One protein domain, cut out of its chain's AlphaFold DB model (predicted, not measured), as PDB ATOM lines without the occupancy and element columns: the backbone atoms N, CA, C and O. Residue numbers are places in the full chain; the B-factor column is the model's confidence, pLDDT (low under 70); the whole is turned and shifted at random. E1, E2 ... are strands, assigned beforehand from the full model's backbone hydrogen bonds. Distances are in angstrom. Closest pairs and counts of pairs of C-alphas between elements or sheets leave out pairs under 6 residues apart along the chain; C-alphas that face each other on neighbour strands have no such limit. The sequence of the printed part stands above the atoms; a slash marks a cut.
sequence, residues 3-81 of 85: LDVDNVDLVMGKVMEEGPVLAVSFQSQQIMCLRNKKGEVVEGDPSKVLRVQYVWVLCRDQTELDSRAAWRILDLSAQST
ATOM      1  N   LEU A   3     218.674 -10.842  53.936       96.81
ATOM      2  CA  LEU A   3     217.353 -11.096  54.512       96.81
ATOM      3  C   LEU A   3     217.107 -12.594  54.684       96.81
ATOM      4  O   LEU A   3     216.606 -13.011  55.722       96.81
ATOM      5  N   ASP A   4     217.475 -13.374  53.668       97.12
ATOM      6  CA  ASP A   4     217.279 -14.819  53.625       97.12
ATOM      7  C   ASP A   4     218.348 -15.484  52.750       97.12
ATOM      8  O   ASP A   4     218.922 -14.837  51.864       97.12
ATOM      9  N   VAL A   5     218.609 -16.765  53.011       97.75
ATOM     10  CA  VAL A   5     219.486 -17.632  52.217       97.75
ATOM     11  C   VAL A   5     218.827 -18.999  52.087       97.75
ATOM     12  O   VAL A   5     218.610 -19.687  53.084       97.75
ATOM     13  N   ASP A   6     218.564 -19.410  50.854       97.06
ATOM     14  CA  ASP A   6     217.852 -20.636  50.521       97.06
ATOM     15  C   ASP A   6     218.531 -21.402  49.369       97.06
ATOM     16  O   ASP A   6     219.546 -20.982  48.806       97.06
ATOM     17  N   ASN A   7     217.994 -22.588  49.060       96.19
ATOM     18  CA  ASN A   7     218.403 -23.415  47.916       96.19
ATOM     19  C   ASN A   7     219.918 -23.688  47.834       96.19
ATOM     20  O   ASN A   7     220.534 -23.526  46.782       96.19
ATOM     21  N   VAL A   8     220.527 -24.079  48.959       97.69
ATOM     22  CA  VAL A   8     221.952 -24.431  49.013       97.69
ATOM     23  C   VAL A   8     222.172 -25.821  48.420       97.69
ATOM     24  O   VAL A   8     221.734 -26.813  48.998       97.69
ATOM     25  N   ASP A   9     222.917 -25.888  47.320       98.00
ATOM     26  CA  ASP A   9     223.217 -27.113  46.579       98.00
ATOM     27  C   ASP A   9     224.718 -27.240  46.279       98.00
ATOM     28  O   ASP A   9     225.409 -26.264  45.973       98.00
ATOM     29  N   LEU A  10     225.237 -28.471  46.325       97.50
ATOM     30  CA  LEU A  10     226.585 -28.788  45.852       97.50
ATOM     31  C   LEU A  10     226.534 -29.084  44.350       97.50
ATOM     32  O   LEU A  10     226.007 -30.117  43.941       97.50
ATOM     33  N   VAL A  11     227.113 -28.209  43.528       96.81
ATOM     34  CA  VAL A  11     227.037 -28.322  42.060       96.81
ATOM     35  C   VAL A  11     228.246 -29.018  41.443       96.81
ATOM     36  O   VAL A  11     228.153 -29.562  40.345       96.81
ATOM     37  N   MET A  12     229.391 -29.018  42.129       95.88
ATOM     38  CA  MET A  12     230.597 -29.709  41.671       95.88
ATOM     39  C   MET A  12     231.513 -30.048  42.845       95.88
ATOM     40  O   MET A  12     231.636 -29.280  43.797       95.88
ATOM     41  N   GLY A  13     232.187 -31.191  42.746       96.44
ATOM     42  CA  GLY A  13     233.312 -31.554  43.596       96.44
ATOM     43  C   GLY A  13     234.412 -32.183  42.752       96.44
ATOM     44  O   GLY A  13     234.140 -33.082  41.955       96.44
ATOM     45  N   LYS A  14     235.650 -31.708  42.900       95.44
ATOM     46  CA  LYS A  14     236.824 -32.271  42.219       95.44
ATOM     47  C   LYS A  14     238.055 -32.197  43.110       95.44
ATOM     48  O   LYS A  14     238.146 -31.339  43.979       95.44
ATOM     49  N   VAL A  15     239.021 -33.071  42.868       94.00
ATOM     50  CA  VAL A  15     240.341 -32.987  43.502       94.00
ATOM     51  C   VAL A  15     241.296 -32.329  42.512       94.00
ATOM     52  O   VAL A  15     241.376 -32.756  41.361       94.00
ATOM     53  N   MET A  16     241.970 -31.269  42.948       90.62
ATOM     54  CA  MET A  16     243.050 -30.604  42.217       90.62
ATOM     55  C   MET A  16     244.384 -30.835  42.937       90.62
ATOM     56  O   MET A  16     244.406 -31.430  44.016       90.62
ATOM     57  N   GLU A  17     245.488 -30.377  42.348       87.44
ATOM     58  CA  GLU A  17     246.825 -30.489  42.950       87.44
ATOM     59  C   GLU A  17     246.893 -29.760  44.302       87.44
ATOM     60  O   GLU A  17     247.447 -30.271  45.272       87.44
ATOM     61  N   GLU A  18     246.235 -28.608  44.394       81.44
ATOM     62  CA  GLU A  18     246.175 -27.763  45.585       81.44
ATOM     63  C   GLU A  18     245.236 -28.330  46.667       81.44
ATOM     64  O   GLU A  18     245.348 -27.980  47.842       81.44
ATOM     65  N   GLY A  19     244.329 -29.240  46.291       90.31
ATOM     66  CA  GLY A  19     243.421 -29.935  47.200       90.31
ATOM     67  C   GLY A  19     241.992 -30.113  46.678       90.31
ATOM     68  O   GLY A  19     241.694 -29.850  45.510       90.31
ATOM     69  N   PRO A  20     241.084 -30.620  47.534       96.06
ATOM     70  CA  PRO A  20     239.666 -30.744  47.214       96.06
ATOM     71  C   PRO A  20     239.022 -29.380  46.958       96.06
ATOM     72  O   PRO A  20     239.117 -28.471  47.785       96.06
ATOM     73  N   VAL A  21     238.307 -29.275  45.843       97.12
ATOM     74  CA  VAL A  21     237.542 -28.100  45.436       97.12
ATOM     75  C   VAL A  21     236.063 -28.458  45.365       97.12
ATOM     76  O   VAL A  21     235.691 -29.463  44.758       97.12
ATOM     77  N   LEU A  22     235.225 -27.619  45.966       97.69
ATOM     78  CA  LEU A  22     233.769 -27.712  45.923       97.69
ATOM     79  C   LEU A  22     233.200 -26.440  45.302       97.69
ATOM     80  O   LEU A  22     233.637 -25.346  45.640       97.69
ATOM     81  N   ALA A  23     232.200 -26.569  44.438       97.56
ATOM     82  CA  ALA A  23     231.368 -25.442  44.045       97.56
ATOM     83  C   ALA A  23     229.982 -25.596  44.673       97.56
ATOM     84  O   ALA A  23     229.330 -26.628  44.504       97.56
ATOM     85  N   VAL A  24     229.547 -24.566  45.393       98.19
ATOM     86  CA  VAL A  24     228.254 -24.502  46.075       98.19
ATOM     87  C   VAL A  24     227.440 -23.392  45.434       98.19
ATOM     88  O   VAL A  24     227.911 -22.258  45.343       98.19
ATOM     89  N   SER A  25     226.229 -23.705  44.987       98.25
ATOM     90  CA  SER A  25     225.263 -22.696  44.571       98.25
ATOM     91  C   SER A  25     224.256 -22.457  45.677       98.25
ATOM     92  O   SER A  25     223.852 -23.394  46.358       98.25
ATOM     93  N   PHE A  26     223.832 -21.216  45.840       98.25
ATOM     94  CA  PHE A  26     222.742 -20.875  46.743       98.25
ATOM     95  C   PHE A  26     222.073 -19.598  46.276       98.25
ATOM     96  O   PHE A  26     222.638 -18.830  45.493       98.25
ATOM     97  N   GLN A  27     220.873 -19.359  46.773       98.00
ATOM     98  CA  GLN A  27     220.142 -18.143  46.507       98.00
ATOM     99  C   GLN A  27     220.020 -17.333  47.796       98.00
ATOM    100  O   GLN A  27     220.073 -17.853  48.908       98.00
ATOM    101  N   SER A  28     219.948 -16.015  47.650       97.62
ATOM    102  CA  SER A  28     219.715 -15.109  48.768       97.62
ATOM    103  C   SER A  28     218.747 -14.003  48.391       97.62
ATOM    104  O   SER A  28     218.649 -13.607  47.226       97.62
ATOM    105  N   GLN A  29     218.073 -13.463  49.399       97.19
ATOM    106  CA  GLN A  29     217.394 -12.179  49.315       97.19
ATOM    107  C   GLN A  29     218.214 -11.144  50.069       97.19
ATOM    108  O   GLN A  29     218.613 -11.369  51.212       97.19
ATOM    109  N   GLN A  30     218.469  -9.997  49.452       96.06
ATOM    110  CA  GLN A  30     219.256  -8.947  50.086       96.06
ATOM    111  C   GLN A  30     218.918  -7.550  49.583       96.06
ATOM    112  O   GLN A  30     218.496  -7.353  48.448       96.06
ATOM    113  N   ILE A  31     219.155  -6.566  50.446       96.00
ATOM    114  CA  ILE A  31     219.093  -5.142  50.118       96.00
ATOM    115  C   ILE A  31     220.521  -4.636  49.924       96.00
ATOM    116  O   ILE A  31     221.343  -4.714  50.847       96.00
ATOM    117  N   MET A  32     220.809  -4.105  48.737       94.25
ATOM    118  CA  MET A  32     222.092  -3.483  48.405       94.25
ATOM    119  C   MET A  32     221.945  -1.967  48.484       94.25
ATOM    120  O   MET A  32     221.227  -1.360  47.696       94.25
ATOM    121  N   CYS A  33     222.603  -1.368  49.475       95.44
ATOM    122  CA  CYS A  33     222.579   0.067  49.713       95.44
ATOM    123  C   CYS A  33     223.878   0.483  50.410       95.44
ATOM    124  O   CYS A  33     224.110   0.120  51.567       95.44
ATOM    125  N   LEU A  34     224.725   1.234  49.711       95.94
ATOM    126  CA  LEU A  34     225.925   1.833  50.278       95.94
ATOM    127  C   LEU A  34     225.589   3.234  50.783       95.94
ATOM    128  O   LEU A  34     224.992   4.039  50.065       95.94
ATOM    129  N   ARG A  35     225.995   3.537  52.018       96.56
ATOM    130  CA  ARG A  35     225.824   4.859  52.629       96.56
ATOM    131  C   ARG A  35     227.171   5.482  52.954       96.56
ATOM    132  O   ARG A  35     228.079   4.796  53.417       96.56
ATOM    133  N   ASN A  36     227.292   6.787  52.736       97.12
ATOM    134  CA  ASN A  36     228.472   7.536  53.159       97.12
ATOM    135  C   ASN A  36     228.434   7.847  54.670       97.12
ATOM    136  O   ASN A  36     227.463   7.550  55.367       97.12
ATOM    137  N   LYS A  37     229.480   8.507  55.188       97.44
ATOM    138  CA  LYS A  37     229.573   8.888  56.613       97.44
ATOM    139  C   LYS A  37     228.445   9.816  57.097       97.44
ATOM    140  O   LYS A  37     228.226   9.895  58.300       97.44
ATOM    141  N   LYS A  38     227.757  10.521  56.193       97.44
ATOM    142  CA  LYS A  38     226.612  11.394  56.501       97.44
ATOM    143  C   LYS A  38     225.269  10.646  56.475       97.44
ATOM    144  O   LYS A  38     224.247  11.239  56.793       97.44
ATOM    145  N   GLY A  39     225.264   9.361  56.105       95.31
ATOM    146  CA  GLY A  39     224.063   8.526  56.007       95.31
ATOM    147  C   GLY A  39     223.344   8.592  54.654       95.31
ATOM    148  O   GLY A  39     222.340   7.898  54.467       95.31
ATOM    149  N   GLU A  40     223.856   9.377  53.704       96.94
ATOM    150  CA  GLU A  40     223.296   9.513  52.357       96.94
ATOM    151  C   GLU A  40     223.576   8.247  51.541       96.94
ATOM    152  O   GLU A  40     224.673   7.685  51.621       96.94
ATOM    153  N   VAL A  41     222.591   7.802  50.758       96.81
ATOM    154  CA  VAL A  41     222.742   6.657  49.851       96.81
ATOM    155  C   VAL A  41     223.609   7.080  48.671       96.81
ATOM    156  O   VAL A  41     223.268   8.023  47.964       96.81
ATOM    157  N   VAL A  42     224.728   6.387  48.474       97.38
ATOM    158  CA  VAL A  42     225.663   6.630  47.364       97.38
ATOM    159  C   VAL A  42     225.607   5.541  46.296       97.38
ATOM    160  O   VAL A  42     226.025   5.782  45.171       97.38
ATOM    161  N   GLU A  43     225.066   4.366  46.623       95.00
ATOM    162  CA  GLU A  43     224.877   3.261  45.681       95.00
ATOM    163  C   GLU A  43     223.706   2.376  46.125       95.00
ATOM    164  O   GLU A  43     223.520   2.152  47.325       95.00
ATOM    165  N   GLY A  44     222.940   1.848  45.169       92.88
ATOM    166  CA  GLY A  44     221.807   0.957  45.426       92.88
ATOM    167  C   GLY A  44     220.545   1.663  45.938       92.88
ATOM    168  O   GLY A  44     220.408   2.879  45.826       92.88
ATOM    169  N   ASP A  45     219.606   0.891  46.489       94.50
ATOM    170  CA  ASP A  45     218.315   1.385  46.982       94.50
ATOM    171  C   ASP A  45     217.942   0.658  48.287       94.50
ATOM    172  O   ASP A  45     217.835  -0.570  48.299       94.50
ATOM    173  N   PRO A  46     217.744   1.383  49.403       94.62
ATOM    174  CA  PRO A  46     217.422   0.777  50.692       94.62
ATOM    175  C   PRO A  46     216.034   0.123  50.758       94.62
ATOM    176  O   PRO A  46     215.768  -0.579  51.731       94.62
ATOM    177  N   SER A  47     215.159   0.360  49.780       93.81
ATOM    178  CA  SER A  47     213.790  -0.173  49.747       93.81
ATOM    179  C   SER A  47     213.629  -1.340  48.771       93.81
ATOM    180  O   SER A  47     212.583  -1.984  48.764       93.81
ATOM    181  N   LYS A  48     214.645  -1.625  47.946       94.00
ATOM    182  CA  LYS A  48     214.591  -2.695  46.946       94.00
ATOM    183  C   LYS A  48     215.184  -3.987  47.478       94.00
ATOM    184  O   LYS A  48     216.327  -4.026  47.934       94.00
ATOM    185  N   VAL A  49     214.414  -5.061  47.345       95.50
ATOM    186  CA  VAL A  49     214.871  -6.423  47.618       95.50
ATOM    187  C   VAL A  49     215.369  -7.047  46.318       95.50
ATOM    188  O   VAL A  49     214.648  -7.119  45.323       95.50
ATOM    189  N   LEU A  50     216.617  -7.506  46.333       95.81
ATOM    190  CA  LEU A  50     217.229  -8.248  45.240       95.81
ATOM    191  C   LEU A  50     217.221  -9.735  45.573       95.81
ATOM    192  O   LEU A  50     217.609 -10.124  46.677       95.81
ATOM    193  N   ARG A  51     216.847 -10.558  44.595       96.44
ATOM    194  CA  ARG A  51     217.114 -11.995  44.614       96.44
ATOM    195  C   ARG A  51     218.451 -12.221  43.927       96.44
ATOM    196  O   ARG A  51     218.644 -11.781  42.796       96.44
ATOM    197  N   VAL A  52     219.392 -12.858  44.613       97.06
ATOM    198  CA  VAL A  52     220.752 -13.053  44.105       97.06
ATOM    199  C   VAL A  52     221.104 -14.526  44.127       97.06
ATOM    200  O   VAL A  52     221.125 -15.142  45.190       97.06
ATOM    201  N   GLN A  53     221.388 -15.064  42.944       97.69
ATOM    202  CA  GLN A  53     221.939 -16.395  42.765       97.69
ATOM    203  C   GLN A  53     223.459 -16.314  42.877       97.69
ATOM    204  O   GLN A  53     224.103 -15.600  42.105       97.69
ATOM    205  N   TYR A  54     224.022 -17.059  43.816       98.06
ATOM    206  CA  TYR A  54     225.455 -17.186  44.028       98.06
ATOM    207  C   TYR A  54     225.964 -18.549  43.569       98.06
ATOM    208  O   TYR A  54     225.268 -19.563  43.677       98.06
ATOM    209  N   VAL A  55     227.217 -18.564  43.116       98.12
ATOM    210  CA  VAL A  55     228.047 -19.769  43.019       98.12
ATOM    211  C   VAL A  55     229.392 -19.458  43.655       98.12
ATOM    212  O   VAL A  55     230.094 -18.549  43.211       98.12
ATOM    213  N   TRP A  56     229.743 -20.190  44.708       98.12
ATOM    214  CA  TRP A  56     231.013 -20.059  45.421       98.12
ATOM    215  C   TRP A  56     231.878 -21.281  45.163       98.12
ATOM    216  O   TRP A  56     231.434 -22.412  45.360       98.12
ATOM    217  N   VAL A  57     233.124 -21.052  44.759       97.44
ATOM    218  CA  VAL A  57     234.138 -22.093  44.600       97.44
ATOM    219  C   VAL A  57     235.036 -22.069  45.827       97.44
ATOM    220  O   VAL A  57     235.723 -21.085  46.092       97.44
ATOM    221  N   LEU A  58     235.021 -23.156  46.586       97.38
ATOM    222  CA  LEU A  58     235.759 -23.346  47.825       97.38
ATOM    223  C   LEU A  58     236.886 -24.351  47.600       97.38
ATOM    224  O   LEU A  58     236.661 -25.399  47.001       97.38
ATOM    225  N   CYS A  59     238.073 -24.073  48.125       96.31
ATOM    226  CA  CYS A  59     239.179 -25.024  48.180       96.31
ATOM    227  C   CYS A  59     239.555 -25.310  49.627       96.31
ATOM    228  O   CYS A  59     239.574 -24.404  50.468       96.31
ATOM    229  N   ARG A  60     239.831 -26.581  49.913       96.25
ATOM    230  CA  ARG A  60     240.253 -27.022  51.235       96.25
ATOM    231  C   ARG A  60     241.771 -26.911  51.377       96.25
ATOM    232  O   ARG A  60     242.508 -27.653  50.737       96.25
ATOM    233  N   ASP A  61     242.221 -26.068  52.298       94.50
ATOM    234  CA  ASP A  61     243.597 -26.034  52.786       94.50
ATOM    235  C   ASP A  61     243.915 -27.340  53.531       94.50
ATOM    236  O   ASP A  61     243.292 -27.685  54.537       94.50
ATOM    237  N   GLN A  62     244.868 -28.109  53.010       92.69
ATOM    238  CA  GLN A  62     245.275 -29.390  53.593       92.69
ATOM    239  C   GLN A  62     246.179 -29.239  54.818       92.69
ATOM    240  O   GLN A  62     246.326 -30.194  55.577       92.69
ATOM    241  N   THR A  63     246.761 -28.058  55.019       94.50
ATOM    242  CA  THR A  63     247.656 -27.777  56.148       94.50
ATOM    243  C   THR A  63     246.900 -27.360  57.408       94.50
ATOM    244  O   THR A  63     247.427 -27.502  58.509       94.50
ATOM    245  N   GLU A  64     245.654 -26.900  57.260       96.69
ATOM    246  CA  GLU A  64     244.785 -26.546  58.379       96.69
ATOM    247  C   GLU A  64     244.227 -27.809  59.059       96.69
ATOM    248  O   GLU A  64     243.560 -28.647  58.437       96.69
ATOM    249  N   LEU A  65     244.514 -27.932  60.357       95.00
ATOM    250  CA  LEU A  65     244.114 -29.069  61.184       95.00
ATOM    251  C   LEU A  65     242.646 -28.962  61.608       95.00
ATOM    252  O   LEU A  65     241.968 -29.988  61.714       95.00
ATOM    253  N   ASP A  66     242.135 -27.745  61.824       97.12
ATOM    254  CA  ASP A  66     240.715 -27.534  62.098       97.12
ATOM    255  C   ASP A  66     239.901 -27.619  60.801       97.12
ATOM    256  O   ASP A  66     239.867 -26.710  59.970       97.12
ATOM    257  N   SER A  67     239.160 -28.716  60.648       94.25
ATOM    258  CA  SER A  67     238.321 -28.960  59.475       94.25
ATOM    259  C   SER A  67     237.273 -27.873  59.216       94.25
ATOM    260  O   SER A  67     236.841 -27.729  58.071       94.25
ATOM    261  N   ARG A  68     236.877 -27.097  60.234       95.31
ATOM    262  CA  ARG A  68     235.916 -25.991  60.093       95.31
ATOM    263  C   ARG A  68     236.558 -24.722  59.536       95.31
ATOM    264  O   ARG A  68     235.859 -23.932  58.911       95.31
ATOM    265  N   ALA A  69     237.862 -24.541  59.740       96.44
ATOM    266  CA  ALA A  69     238.631 -23.397  59.247       96.44
ATOM    267  C   ALA A  69     239.351 -23.685  57.917       96.44
ATOM    268  O   ALA A  69     239.837 -22.767  57.257       96.44
ATOM    269  N   ALA A  70     239.396 -24.952  57.499       96.81
ATOM    270  CA  ALA A  70     240.162 -25.397  56.340       96.81
ATOM    271  C   ALA A  70     239.620 -24.924  54.977       96.81
ATOM    272  O   ALA A  70     240.302 -25.098  53.976       96.81
ATOM    273  N   TRP A  71     238.416 -24.357  54.882       96.69
ATOM    274  CA  TRP A  71     237.813 -23.985  53.595       96.69
ATOM    275  C   TRP A  71     237.999 -22.502  53.278       96.69
ATOM    276  O   TRP A  71     237.642 -21.638  54.077       96.69
ATOM    277  N   ARG A  72     238.509 -22.203  52.079       95.44
ATOM    278  CA  ARG A  72     238.695 -20.834  51.575       95.44
ATOM    279  C   ARG A  72     237.972 -20.637  50.251       95.44
ATOM    280  O   ARG A  72     237.956 -21.539  49.420       95.44
ATOM    281  N   ILE A  73     237.410 -19.448  50.044       96.06
ATOM    282  CA  ILE A  73     236.826 -19.051  48.758       96.06
ATOM    283  C   ILE A  73     237.966 -18.790  47.771       96.06
ATOM    284  O   ILE A  73     238.842 -17.972  48.045       96.06
ATOM    285  N   LEU A  74     237.948 -19.488  46.639       94.69
ATOM    286  CA  LEU A  74     238.826 -19.226  45.500       94.69
ATOM    287  C   LEU A  74     238.192 -18.255  44.510       94.69
ATOM    288  O   LEU A  74     238.873 -17.373  43.998       94.69
ATOM    289  N   ASP A  75     236.904 -18.443  44.235       95.44
ATOM    290  CA  ASP A  75     236.164 -17.644  43.265       95.44
ATOM    291  C   ASP A  75     234.694 -17.544  43.672       95.44
ATOM    292  O   ASP A  75     234.157 -18.416  44.367       95.44
ATOM    293  N   LEU A  76     234.043 -16.470  43.241       97.00
ATOM    294  CA  LEU A  76     232.628 -16.240  43.471       97.00
ATOM    295  C   LEU A  76     232.002 -15.573  42.248       97.00
ATOM    296  O   LEU A  76     232.509 -14.585  41.721       97.00
ATOM    297  N   SER A  77     230.840 -16.071  41.846       97.38
ATOM    298  CA  SER A  77     229.981 -15.383  40.890       97.38
ATOM    299  C   SER A  77     228.618 -15.111  41.510       97.38
ATOM    300  O   SER A  77     228.157 -15.832  42.402       97.38
ATOM    301  N   ALA A  78     228.001 -14.022  41.065       96.50
ATOM    302  CA  ALA A  78     226.709 -13.576  41.544       96.50
ATOM    303  C   ALA A  78     225.902 -12.997  40.385       96.50
ATOM    304  O   ALA A  78     226.407 -12.170  39.624       96.50
ATOM    305  N   GLN A  79     224.639 -13.392  40.284       95.94
ATOM    306  CA  GLN A  79     223.680 -12.797  39.363       95.94
ATOM    307  C   GLN A  79     222.464 -12.332  40.156       95.94
ATOM    308  O   GLN A  79     221.890 -13.102  40.922       95.94
ATOM    309  N   SER A  80     222.081 -11.068  39.984       92.19
ATOM    310  CA  SER A  80     220.949 -10.476  40.697       92.19
ATOM    311  C   SER A  80     219.776 -10.201  39.767       92.19
ATOM    312  O   SER A  80     219.951  -9.830  38.605       92.19
ATOM    313  N   THR A  81     218.574 -10.377  40.301       90.56
ATOM    314  CA  THR A  81     217.318  -9.949  39.696       90.56
ATOM    315  C   THR A  81     216.528  -9.149  40.725       90.56
ATOM    316  O   THR A  81     216.497  -9.473  41.916       90.56
TER     317      THR A  81
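This is residues 3 to 81 of the 85 residues of the protein "Mitochondrial import inner membrane translocase subunit TIM44" of Portunus trituberculatus (UniProt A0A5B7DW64). One long, arched, twisted sheet makes the body, and a small hairpin, E3 and E4, forms a head beyond one end. The 79 printed residues hold six named strands, E1 to E6, and no named helix: all strand. The large sheet's order is E1, E2, E5, E6, antiparallel. The whole is loose, radius of gyration of the C-alphas 16.5 A, and elongated, 46 by 27 by 18 A.

Find C-alpha 3 at (217.353, -11.096, 54.512); E1 runs from there to residue 15, 33.6 A. E2 is residues 20 to 30, 30.0 A; E5, 50 to 60, 30.3 A; E6, 71 to 81, 28.5 A, ending at (217.318, -9.949, 39.696). E3 is residues 33 to 35, E4 41 to 44.

Within hydrogen-bond range, look for N 9 and O 25 in hairpin E1 and E2, 2.8 A; N 54 and O 26 between E5 and E2, 2.8 A; N 59 and O 72 in hairpin E5 and E6, 2.8 A; N 34 and O 43 in hairpin E3 and E4, 2.8 A. E2 runs on into E3 at 80 degrees.

The C-alphas of Glu 17 and Lys 38, the farthest apart, are 48.4 A apart. The printed part has no cut, no link is long, and no printed residue is under 70 in pLDDT.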